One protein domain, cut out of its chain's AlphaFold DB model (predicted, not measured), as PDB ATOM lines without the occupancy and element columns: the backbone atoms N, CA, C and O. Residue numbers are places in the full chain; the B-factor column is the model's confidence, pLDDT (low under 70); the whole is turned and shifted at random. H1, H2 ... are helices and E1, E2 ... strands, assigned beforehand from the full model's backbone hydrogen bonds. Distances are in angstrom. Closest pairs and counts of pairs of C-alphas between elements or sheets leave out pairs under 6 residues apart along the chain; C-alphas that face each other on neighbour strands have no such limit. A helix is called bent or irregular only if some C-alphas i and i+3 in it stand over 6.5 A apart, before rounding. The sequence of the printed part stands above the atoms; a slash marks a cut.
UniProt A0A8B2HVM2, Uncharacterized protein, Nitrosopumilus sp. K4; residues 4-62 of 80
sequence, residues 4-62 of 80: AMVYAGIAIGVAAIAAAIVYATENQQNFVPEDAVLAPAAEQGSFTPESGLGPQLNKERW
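Overview. This is residues 4 to 62 of the 80 residues of an uncharacterized protein of Nitrosopumilus sp. K4 (UniProt A0A8B2HVM2). One long helix, H1, stands free as a straight arm, and a long link leads from its last residue to a small two-stranded hairpin, E1 and E2, at the far end of the printed part. The arm and the link together make a wide V whose corner lies near residues 31 to 35, and the hairpin lies at the tip of the link's side. The printed part has 59 residues, with one named helix and two named strands in the order H1, E1, E2; the sheet E1 - E2 is antiparallel, and the class is mostly helix. The whole is extended, with a radius of gyration of the C-alphas of 19.3 A, and its C-alphas span 58 by 28 by 20 A, a rod in outline.

Arrangement. The printed part begins with H1, residues 4 to 30, in which every O i to N i+4 pair is within hydrogen-bond range. Residues 4 to 39, of which 4 to 30 belong to H1, stand free: no C-alpha 8 or more residues away along the chain is within 10 A of theirs. A long link of 14 residues, 31 to 44, joins H1 to E1, residues 45 to 47. E1 and E2, residues 57 to 59, form a hairpin with a short link of 9 residues between them. The two strands are antiparallel neighbours, with 169 degrees between their N-to-C directions. The C-alphas of Ser 46 and Asn 58 face each other at 4.3 A. N of Phe 47 and O of Leu 57 are 2.8 A apart, and N of Lys 59 and O of Gly 45 are 3.0 A apart, both within hydrogen-bond range. H1 and E2 are apart, with no C-alpha of the one within 8 A of the other.

Along the chain. H1 runs from Ala 4, C-alpha at (76.901, 128.470, 54.285), to Asn 30, C-alpha at (91.553, 164.648, 51.946), 39.1 A from first to last C-alpha; it is not bent. E1, Gly 45 to Phe 47, measures 6.5 A from first to last C-alpha. E2, Leu 57 to Lys 59, measures 5.9 A and ends with C-alpha 59 at (65.973, 171.779, 44.934).

Size, cuts and confidence. The two C-alphas farthest apart are those of Ala 4 and Gly 52, at 58.9 A, and the C-alphas of Ala 4 and Trp 62, the first and last printed residues, are 42.0 A apart. The printed part has no cut. The C-alphas of residues 31 to 44, a stretch with no named element, lie 11 to 18 A from the mean of the C-alphas. The mean pLDDT of the printed part is 80.2; it is 91 in H1, 69 in E1 and 62 in E2. The model's confidence is under 70 at 15 residues, namely 41 to 42, 44 to 46 and 53 to 62.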
ATOM      1  N   ALA A   4      75.770 127.835  53.611       89.12
ATOM      2  CA  ALA A   4      76.901 128.470  54.285       89.12
ATOM      3  C   ALA A   4      77.879 129.149  53.308       89.12
ATOM      4  O   ALA A   4      78.374 130.234  53.597       89.12
ATOM      5  N   MET A   5      78.121 128.557  52.131       89.69
ATOM      6  CA  MET A   5      78.956 129.190  51.103       89.69
ATOM      7  C   MET A   5      78.294 130.432  50.509       89.69
ATOM      8  O   MET A   5      78.978 131.410  50.221       89.69
ATOM      9  N   VAL A   6      76.970 130.404  50.345       90.50
ATOM     10  CA  VAL A   6      76.207 131.554  49.844       90.50
ATOM     11  C   VAL A   6      76.272 132.703  50.851       90.50
ATOM     12  O   VAL A   6      76.612 133.822  50.473       90.50
ATOM     13  N   TYR A   7      76.038 132.433  52.138       93.75
ATOM     14  CA  TYR A   7      76.118 133.461  53.179       93.75
ATOM     15  C   TYR A   7      77.528 134.025  53.356       93.75
ATOM     16  O   TYR A   7      77.678 135.237  53.493       93.75
ATOM     17  N   ALA A   8      78.562 133.182  53.290       93.19
ATOM     18  CA  ALA A   8      79.945 133.646  53.332       93.19
ATOM     19  C   ALA A   8      80.265 134.580  52.153       93.19
ATOM     20  O   ALA A   8      80.857 135.639  52.351       93.19
ATOM     21  N   GLY A   9      79.820 134.233  50.940       93.00
ATOM     22  CA  GLY A   9      79.993 135.082  49.758       93.00
ATOM     23  C   GLY A   9      79.296 136.438  49.885       93.00
ATOM     24  O   GLY A   9      79.898 137.463  49.576       93.00
ATOM     25  N   ILE A  10      78.060 136.460  50.399       95.19
ATOM     26  CA  ILE A  10      77.318 137.707  50.647       95.19
ATOM     27  C   ILE A  10      78.049 138.572  51.677       95.19
ATOM     28  O   ILE A  10      78.265 139.755  51.426       95.19
ATOM     29  N   ALA A  11      78.468 137.995  52.806       95.88
ATOM     30  CA  ALA A  11      79.163 138.733  53.860       95.88
ATOM     31  C   ALA A  11      80.464 139.375  53.351       95.88
ATOM     32  O   ALA A  11      80.717 140.551  53.612       95.88
ATOM     33  N   ILE A  12      81.253 138.633  52.567       96.31
ATOM     34  CA  ILE A  12      82.484 139.145  51.948       96.31
ATOM     35  C   ILE A  12      82.166 140.263  50.948       96.31
ATOM     36  O   ILE A  12      82.831 141.298  50.959       96.31
ATOM     37  N   GLY A  13      81.139 140.083  50.113       96.25
ATOM     38  CA  GLY A  13      80.718 141.094  49.142       96.25
ATOM     39  C   GLY A  13      80.303 142.408  49.806       96.25
ATOM     40  O   GLY A  13      80.764 143.474  49.403       96.25
ATOM     41  N   VAL A  14      79.489 142.337  50.862       96.94
ATOM     42  CA  VAL A  14      79.055 143.518  51.626       96.94
ATOM     43  C   VAL A  14      80.245 144.205  52.295       96.94
ATOM     44  O   VAL A  14      80.383 145.422  52.183       96.94
ATOM     45  N   ALA A  15      81.139 143.443  52.932       95.62
ATOM     46  CA  ALA A  15      82.330 143.994  53.575       95.62
ATOM     47  C   ALA A  15      83.256 144.705  52.572       95.62
ATOM     48  O   ALA A  15      83.754 145.793  52.856       95.62
ATOM     49  N   ALA A  16      83.444 144.132  51.380       96.56
ATOM     50  CA  ALA A  16      84.261 144.733  50.329       96.56
ATOM     51  C   ALA A  16      83.674 146.060  49.818       96.56
ATOM     52  O   ALA A  16      84.406 147.034  49.655       96.56
ATOM     53  N   ILE A  17      82.354 146.121  49.604       96.88
ATOM     54  CA  ILE A  17      81.675 147.351  49.168       96.88
ATOM     55  C   ILE A  17      81.757 148.424  50.258       96.88
ATOM     56  O   ILE A  17      82.074 149.574  49.955       96.88
ATOM     57  N   ALA A  18      81.528 148.054  51.521       94.00
ATOM     58  CA  ALA A  18      81.646 148.982  52.641       94.00
ATOM     59  C   ALA A  18      83.060 149.578  52.730       94.00
ATOM     60  O   ALA A  18      83.206 150.795  52.813       94.00
ATOM     61  N   ALA A  19      84.098 148.742  52.629       90.75
ATOM     62  CA  ALA A  19      85.486 149.198  52.642       90.75
ATOM     63  C   ALA A  19      85.806 150.141  51.469       90.75
ATOM     64  O   ALA A  19      86.469 151.158  51.660       90.75
ATOM     65  N   ALA A  20      85.302 149.838  50.268       94.25
ATOM     66  CA  ALA A  20      85.491 150.688  49.095       94.25
ATOM     67  C   ALA A  20      84.838 152.069  49.263       94.25
ATOM     68  O   ALA A  20      85.449 153.076  48.909       94.25
ATOM     69  N   ILE A  21      83.624 152.125  49.822       93.38
ATOM     70  CA  ILE A  21      82.922 153.385  50.099       93.38
ATOM     71  C   ILE A  21      83.693 154.205  51.133       93.38
ATOM     72  O   ILE A  21      83.965 155.371  50.876       93.38
ATOM     73  N   VAL A  22      84.092 153.597  52.258       91.94
ATOM     74  CA  VAL A  22      84.847 154.291  53.316       91.94
ATOM     75  C   VAL A  22      86.136 154.884  52.756       91.94
ATOM     76  O   VAL A  22      86.361 156.084  52.896       91.94
ATOM     77  N   TYR A  23      86.928 154.084  52.039       90.44
ATOM     78  CA  TYR A  23      88.163 154.560  51.419       90.44
ATOM     79  C   TYR A  23      87.909 155.710  50.437       90.44
ATOM     80  O   TYR A  23      88.604 156.722  50.470       90.44
ATOM     81  N   ALA A  24      86.903 155.580  49.567       85.88
ATOM     82  CA  ALA A  24      86.574 156.622  48.602       85.88
ATOM     83  C   ALA A  24      86.128 157.923  49.288       85.88
ATOM     84  O   ALA A  24      86.536 159.001  48.860       85.88
ATOM     85  N   THR A  25      85.331 157.833  50.356       87.25
ATOM     86  CA  THR A  25      84.872 158.990  51.130       87.25
ATOM     87  C   THR A  25      86.023 159.675  51.861       87.25
ATOM     88  O   THR A  25      86.165 160.889  51.742       87.25
ATOM     89  N   GLU A  26      86.876 158.929  52.565       87.38
ATOM     90  CA  GLU A  26      88.056 159.492  53.235       87.38
ATOM     91  C   GLU A  26      89.004 160.147  52.227       87.38
ATOM     92  O   GLU A  26      89.485 161.261  52.432       87.38
ATOM     93  N   ASN A  27      89.221 159.491  51.085       86.81
ATOM     94  CA  ASN A  27      90.040 160.036  50.018       86.81
ATOM     95  C   ASN A  27      89.446 161.338  49.466       86.81
ATOM     96  O   ASN A  27      90.178 162.302  49.289       86.81
ATOM     97  N   GLN A  28      88.129 161.407  49.243       80.56
ATOM     98  CA  GLN A  28      87.465 162.649  48.834       80.56
ATOM     99  C   GLN A  28      87.658 163.765  49.862       80.56
ATOM    100  O   GLN A  28      87.989 164.876  49.462       80.56
ATOM    101  N   GLN A  29      87.513 163.477  51.159       80.50
ATOM    102  CA  GLN A  29      87.711 164.478  52.211       80.50
ATOM    103  C   GLN A  29      89.138 165.036  52.234       80.50
ATOM    104  O   GLN A  29      89.305 166.242  52.380       80.50
ATOM    105  N   ASN A  30      90.154 164.201  52.001       80.62
ATOM    106  CA  ASN A  30      91.553 164.648  51.946       80.62
ATOM    107  C   ASN A  30      91.849 165.639  50.806       80.62
ATOM    108  O   ASN A  30      92.855 166.342  50.854       80.62
ATOM    109  N   PHE A  31      91.008 165.679  49.768       81.06
ATOM    110  CA  PHE A  31      91.171 166.576  48.621       81.06
ATOM    111  C   PHE A  31      90.211 167.769  48.636       81.06
ATOM    112  O   PHE A  31      90.197 168.540  47.676       81.06
ATOM    113  N   VAL A  32      89.422 167.942  49.700       81.38
ATOM    114  CA  VAL A  32      88.618 169.148  49.912       81.38
ATOM    115  C   VAL A  32      89.483 170.173  50.661       81.38
ATOM    116  O   VAL A  32      89.923 169.883  51.771       81.38
ATOM    117  N   PRO A  33      89.759 171.354  50.076       81.56
ATOM    118  CA  PRO A  33      90.460 172.433  50.771       81.56
ATOM    119  C   PRO A  33      89.761 172.832  52.078       81.56
ATOM    120  O   PRO A  33      88.534 172.812  52.151       81.56
ATOM    121  N   GLU A  34      90.514 173.239  53.102       80.19
ATOM    122  CA  GLU A  34      89.937 173.661  54.394       80.19
ATOM    123  C   GLU A  34      89.042 174.908  54.275       80.19
ATOM    124  O   GLU A  34      88.144 175.115  55.087       80.19
ATOM    125  N   ASP A  35      89.270 175.728  53.250       83.81
ATOM    126  CA  ASP A  35      88.482 176.912  52.910       83.81
ATOM    127  C   ASP A  35      87.367 176.625  51.892       83.81
ATOM    128  O   ASP A  35      86.696 177.550  51.426       83.81
ATOM    129  N   ALA A  36      87.147 175.354  51.539       78.44
ATOM    130  CA  ALA A  36      86.103 174.975  50.607       78.44
ATOM    131  C   ALA A  36      84.724 175.323  51.179       78.44
ATOM    132  O   ALA A  36      84.212 174.689  52.102       78.44
ATOM    133  N   VAL A  37      84.098 176.327  50.577       80.31
ATOM    134  CA  VAL A  37      82.697 176.662  50.813       80.31
ATOM    135  C   VAL A  37      81.806 175.873  49.863       80.31
ATOM    136  O   VAL A  37      82.184 175.559  48.730       80.31
ATOM    137  N   LEU A  38      80.598 175.552  50.321       75.38
ATOM    138  CA  LEU A  38      79.584 174.965  49.456       75.38
ATOM    139  C   LEU A  38      79.335 175.905  48.271       75.38
ATOM    140  O   LEU A  38      79.133 177.104  48.442       75.38
ATOM    141  N   ALA A  39      79.343 175.356  47.058       73.75
ATOM    142  CA  ALA A  39      78.877 176.112  45.906       73.75
ATOM    143  C   ALA A  39      77.403 176.508  46.131       73.75
ATOM    144  O   ALA A  39      76.655 175.698  46.680       73.75
ATOM    145  N   PRO A  40      76.923 177.661  45.633       71.06
ATOM    146  CA  PRO A  40      75.512 178.043  45.776       71.06
ATOM    147  C   PRO A  40      74.545 176.997  45.195       71.06
ATOM    148  O   PRO A  40      73.442 176.793  45.688       71.06
ATOM    149  N   ALA A  41      74.985 176.252  44.175       68.50
ATOM    150  CA  ALA A  41      74.249 175.119  43.620       68.50
ATOM    151  C   ALA A  41      74.202 173.883  44.540       68.50
ATOM    152  O   ALA A  41      73.420 172.972  44.283       68.50
ATOM    153  N   ALA A  42      75.056 173.795  45.561       69.88
ATOM    154  CA  ALA A  42      75.075 172.747  46.580       69.88
ATOM    155  C   ALA A  42      74.198 173.093  47.799       69.88
ATOM    156  O   ALA A  42      73.812 172.181  48.527       69.88
ATOM    157  N   GLU A  43      73.821 174.362  47.974       71.19
ATOM    158  CA  GLU A  43      72.894 174.812  49.016       71.19
ATOM    159  C   GLU A  43      71.444 174.354  48.741       71.19
ATOM    160  O   GLU A  43      71.086 173.948  47.628       71.19
ATOM    161  N   GLN A  44      70.604 174.358  49.783       65.81
ATOM    162  CA  GLN A  44      69.179 174.035  49.664       65.81
ATOM    163  C   GLN A  44      68.396 175.223  49.086       65.81
ATOM    164  O   GLN A  44      68.625 176.365  49.476       65.81
ATOM    165  N   GLY A  45      67.400 174.948  48.239       66.44
ATOM    166  CA  GLY A  45      66.523 175.963  47.652       66.44
ATOM    167  C   GLY A  45      66.695 176.120  46.141       66.44
ATOM    168  O   GLY A  45      67.155 175.212  45.447       66.44
ATOM    169  N   SER A  46      66.274 177.273  45.614       66.50
ATOM    170  CA  SER A  46      66.360 177.569  44.183       66.50
ATOM    171  C   SER A  46      67.693 178.225  43.833       66.50
ATOM    172  O   SER A  46      67.969 179.337  44.280       66.50
ATOM    173  N   PHE A  47      68.474 177.587  42.969       74.00
ATOM    174  CA  PHE A  47      69.685 178.159  42.396       74.00
ATOM    175  C   PHE A  47      69.441 178.588  40.945       74.00
ATOM    176  O   PHE A  47      68.932 177.820  40.125       74.00
ATOM    177  N   THR A  48      69.832 179.822  40.624       73.62
ATOM    178  CA  THR A  48      69.847 180.345  39.252       73.62
ATOM    179  C   THR A  48      71.289 180.695  38.885       73.62
ATOM    180  O   THR A  48      71.902 181.475  39.612       73.62
ATOM    181  N   PRO A  49      71.845 180.149  37.789       71.50
ATOM    182  CA  PRO A  49      73.198 180.483  37.352       71.50
ATOM    183  C   PRO A  49      73.343 181.977  37.023       71.50
ATOM    184  O   PRO A  49      72.545 182.515  36.256       71.50
ATOM    185  N   GLU A  50      74.394 182.633  37.528       72.38
ATOM    186  CA  GLU A  50      74.671 184.059  37.260       72.38
ATOM    187  C   GLU A  50      74.877 184.366  35.771       72.38
ATOM    188  O   GLU A  50      74.536 185.444  35.293       72.38
ATOM    189  N   SER A  51      75.403 183.400  35.016       77.69
ATOM    190  CA  SER A  51      75.634 183.517  33.574       77.69
ATOM    191  C   SER A  51      74.344 183.567  32.748       77.69
ATOM    192  O   SER A  51      74.406 183.832  31.549       77.69
ATOM    193  N   GLY A  52      73.190 183.228  33.339       70.38
ATOM    194  CA  GLY A  52      71.937 182.998  32.614       70.38
ATOM    195  C   GLY A  52      71.961 181.765  31.698       70.38
ATOM    196  O   GLY A  52      70.970 181.467  31.035       70.38
ATOM    197  N   LEU A  53      73.078 181.033  31.662       69.56
ATOM    198  CA  LEU A  53      73.268 179.824  30.871       69.56
ATOM    199  C   LEU A  53      73.231 178.619  31.811       69.56
ATOM    200  O   LEU A  53      74.233 178.253  32.421       69.56
ATOM    201  N   GLY A  54      72.057 178.008  31.938       68.88
ATOM    202  CA  GLY A  54      71.872 176.765  32.677       68.88
ATOM    203  C   GLY A  54      70.450 176.598  33.209       68.88
ATOM    204  O   GLY A  54      69.676 177.556  33.223       68.88
ATOM    205  N   PRO A  55      70.078 175.377  33.624       67.06
ATOM    206  CA  PRO A  55      68.770 175.126  34.207       67.06
ATOM    207  C   PRO A  55      68.643 175.828  35.561       67.06
ATOM    208  O   PRO A  55      69.585 175.858  36.354       67.06
ATOM    209  N   GLN A  56      67.451 176.353  35.841       68.88
ATOM    210  CA  GLN A  56      67.094 176.801  37.180       68.88
ATOM    211  C   GLN A  56      66.939 175.554  38.055       68.88
ATOM    212  O   GLN A  56      66.055 174.724  37.832       68.88
ATOM    213  N   LEU A  57      67.857 175.376  39.001       63.62
ATOM    214  CA  LEU A  57      67.879 174.210  39.871       63.62
ATOM    215  C   LEU A  57      66.982 174.511  41.066       63.62
ATOM    216  O   LEU A  57      67.418 175.124  42.035       63.62
ATOM    217  N   ASN A  58      65.714 174.111  40.993       61.47
ATOM    218  CA  ASN A  58      64.849 174.099  42.164       61.47
ATOM    219  C   ASN A  58      65.098 172.799  42.925       61.47
ATOM    220  O   ASN A  58      64.558 171.751  42.569       61.47
ATOM    221  N   LYS A  59      65.951 172.849  43.947       61.09
ATOM    222  CA  LYS A  59      65.973 171.779  44.934       61.09
ATOM    223  C   LYS A  59      64.861 172.113  45.908       61.09
ATOM    224  O   LYS A  59      65.031 173.007  46.738       61.09
ATOM    225  N   GLU A  60      63.718 171.436  45.772       57.66
ATOM    226  CA  GLU A  60      62.715 171.435  46.835       57.66
ATOM    227  C   GLU A  60      63.466 171.227  48.149       57.66
ATOM    228  O   GLU A  60      64.307 170.327  48.251       57.66
ATOM    229  N   ARG A  61      63.262 172.135  49.110       56.91
ATOM    230  CA  ARG A  61      63.833 171.979  50.444       56.91
ATOM    231  C   ARG A  61      63.391 170.594  50.889       56.91
ATOM    232  O   ARG A  61      62.186 170.373  50.990       56.91
ATOM    233  N   TRP A  62      64.336 169.667  51.045       59.66
ATOM    234  CA  TRP A  62      64.022 168.335  51.542       59.66
ATOM    235  C   TRP A  62      63.243 168.583  52.828       59.66
ATOM    236  O   TRP A  62      63.755 169.251  53.728       59.66
TER     237      TRP A  62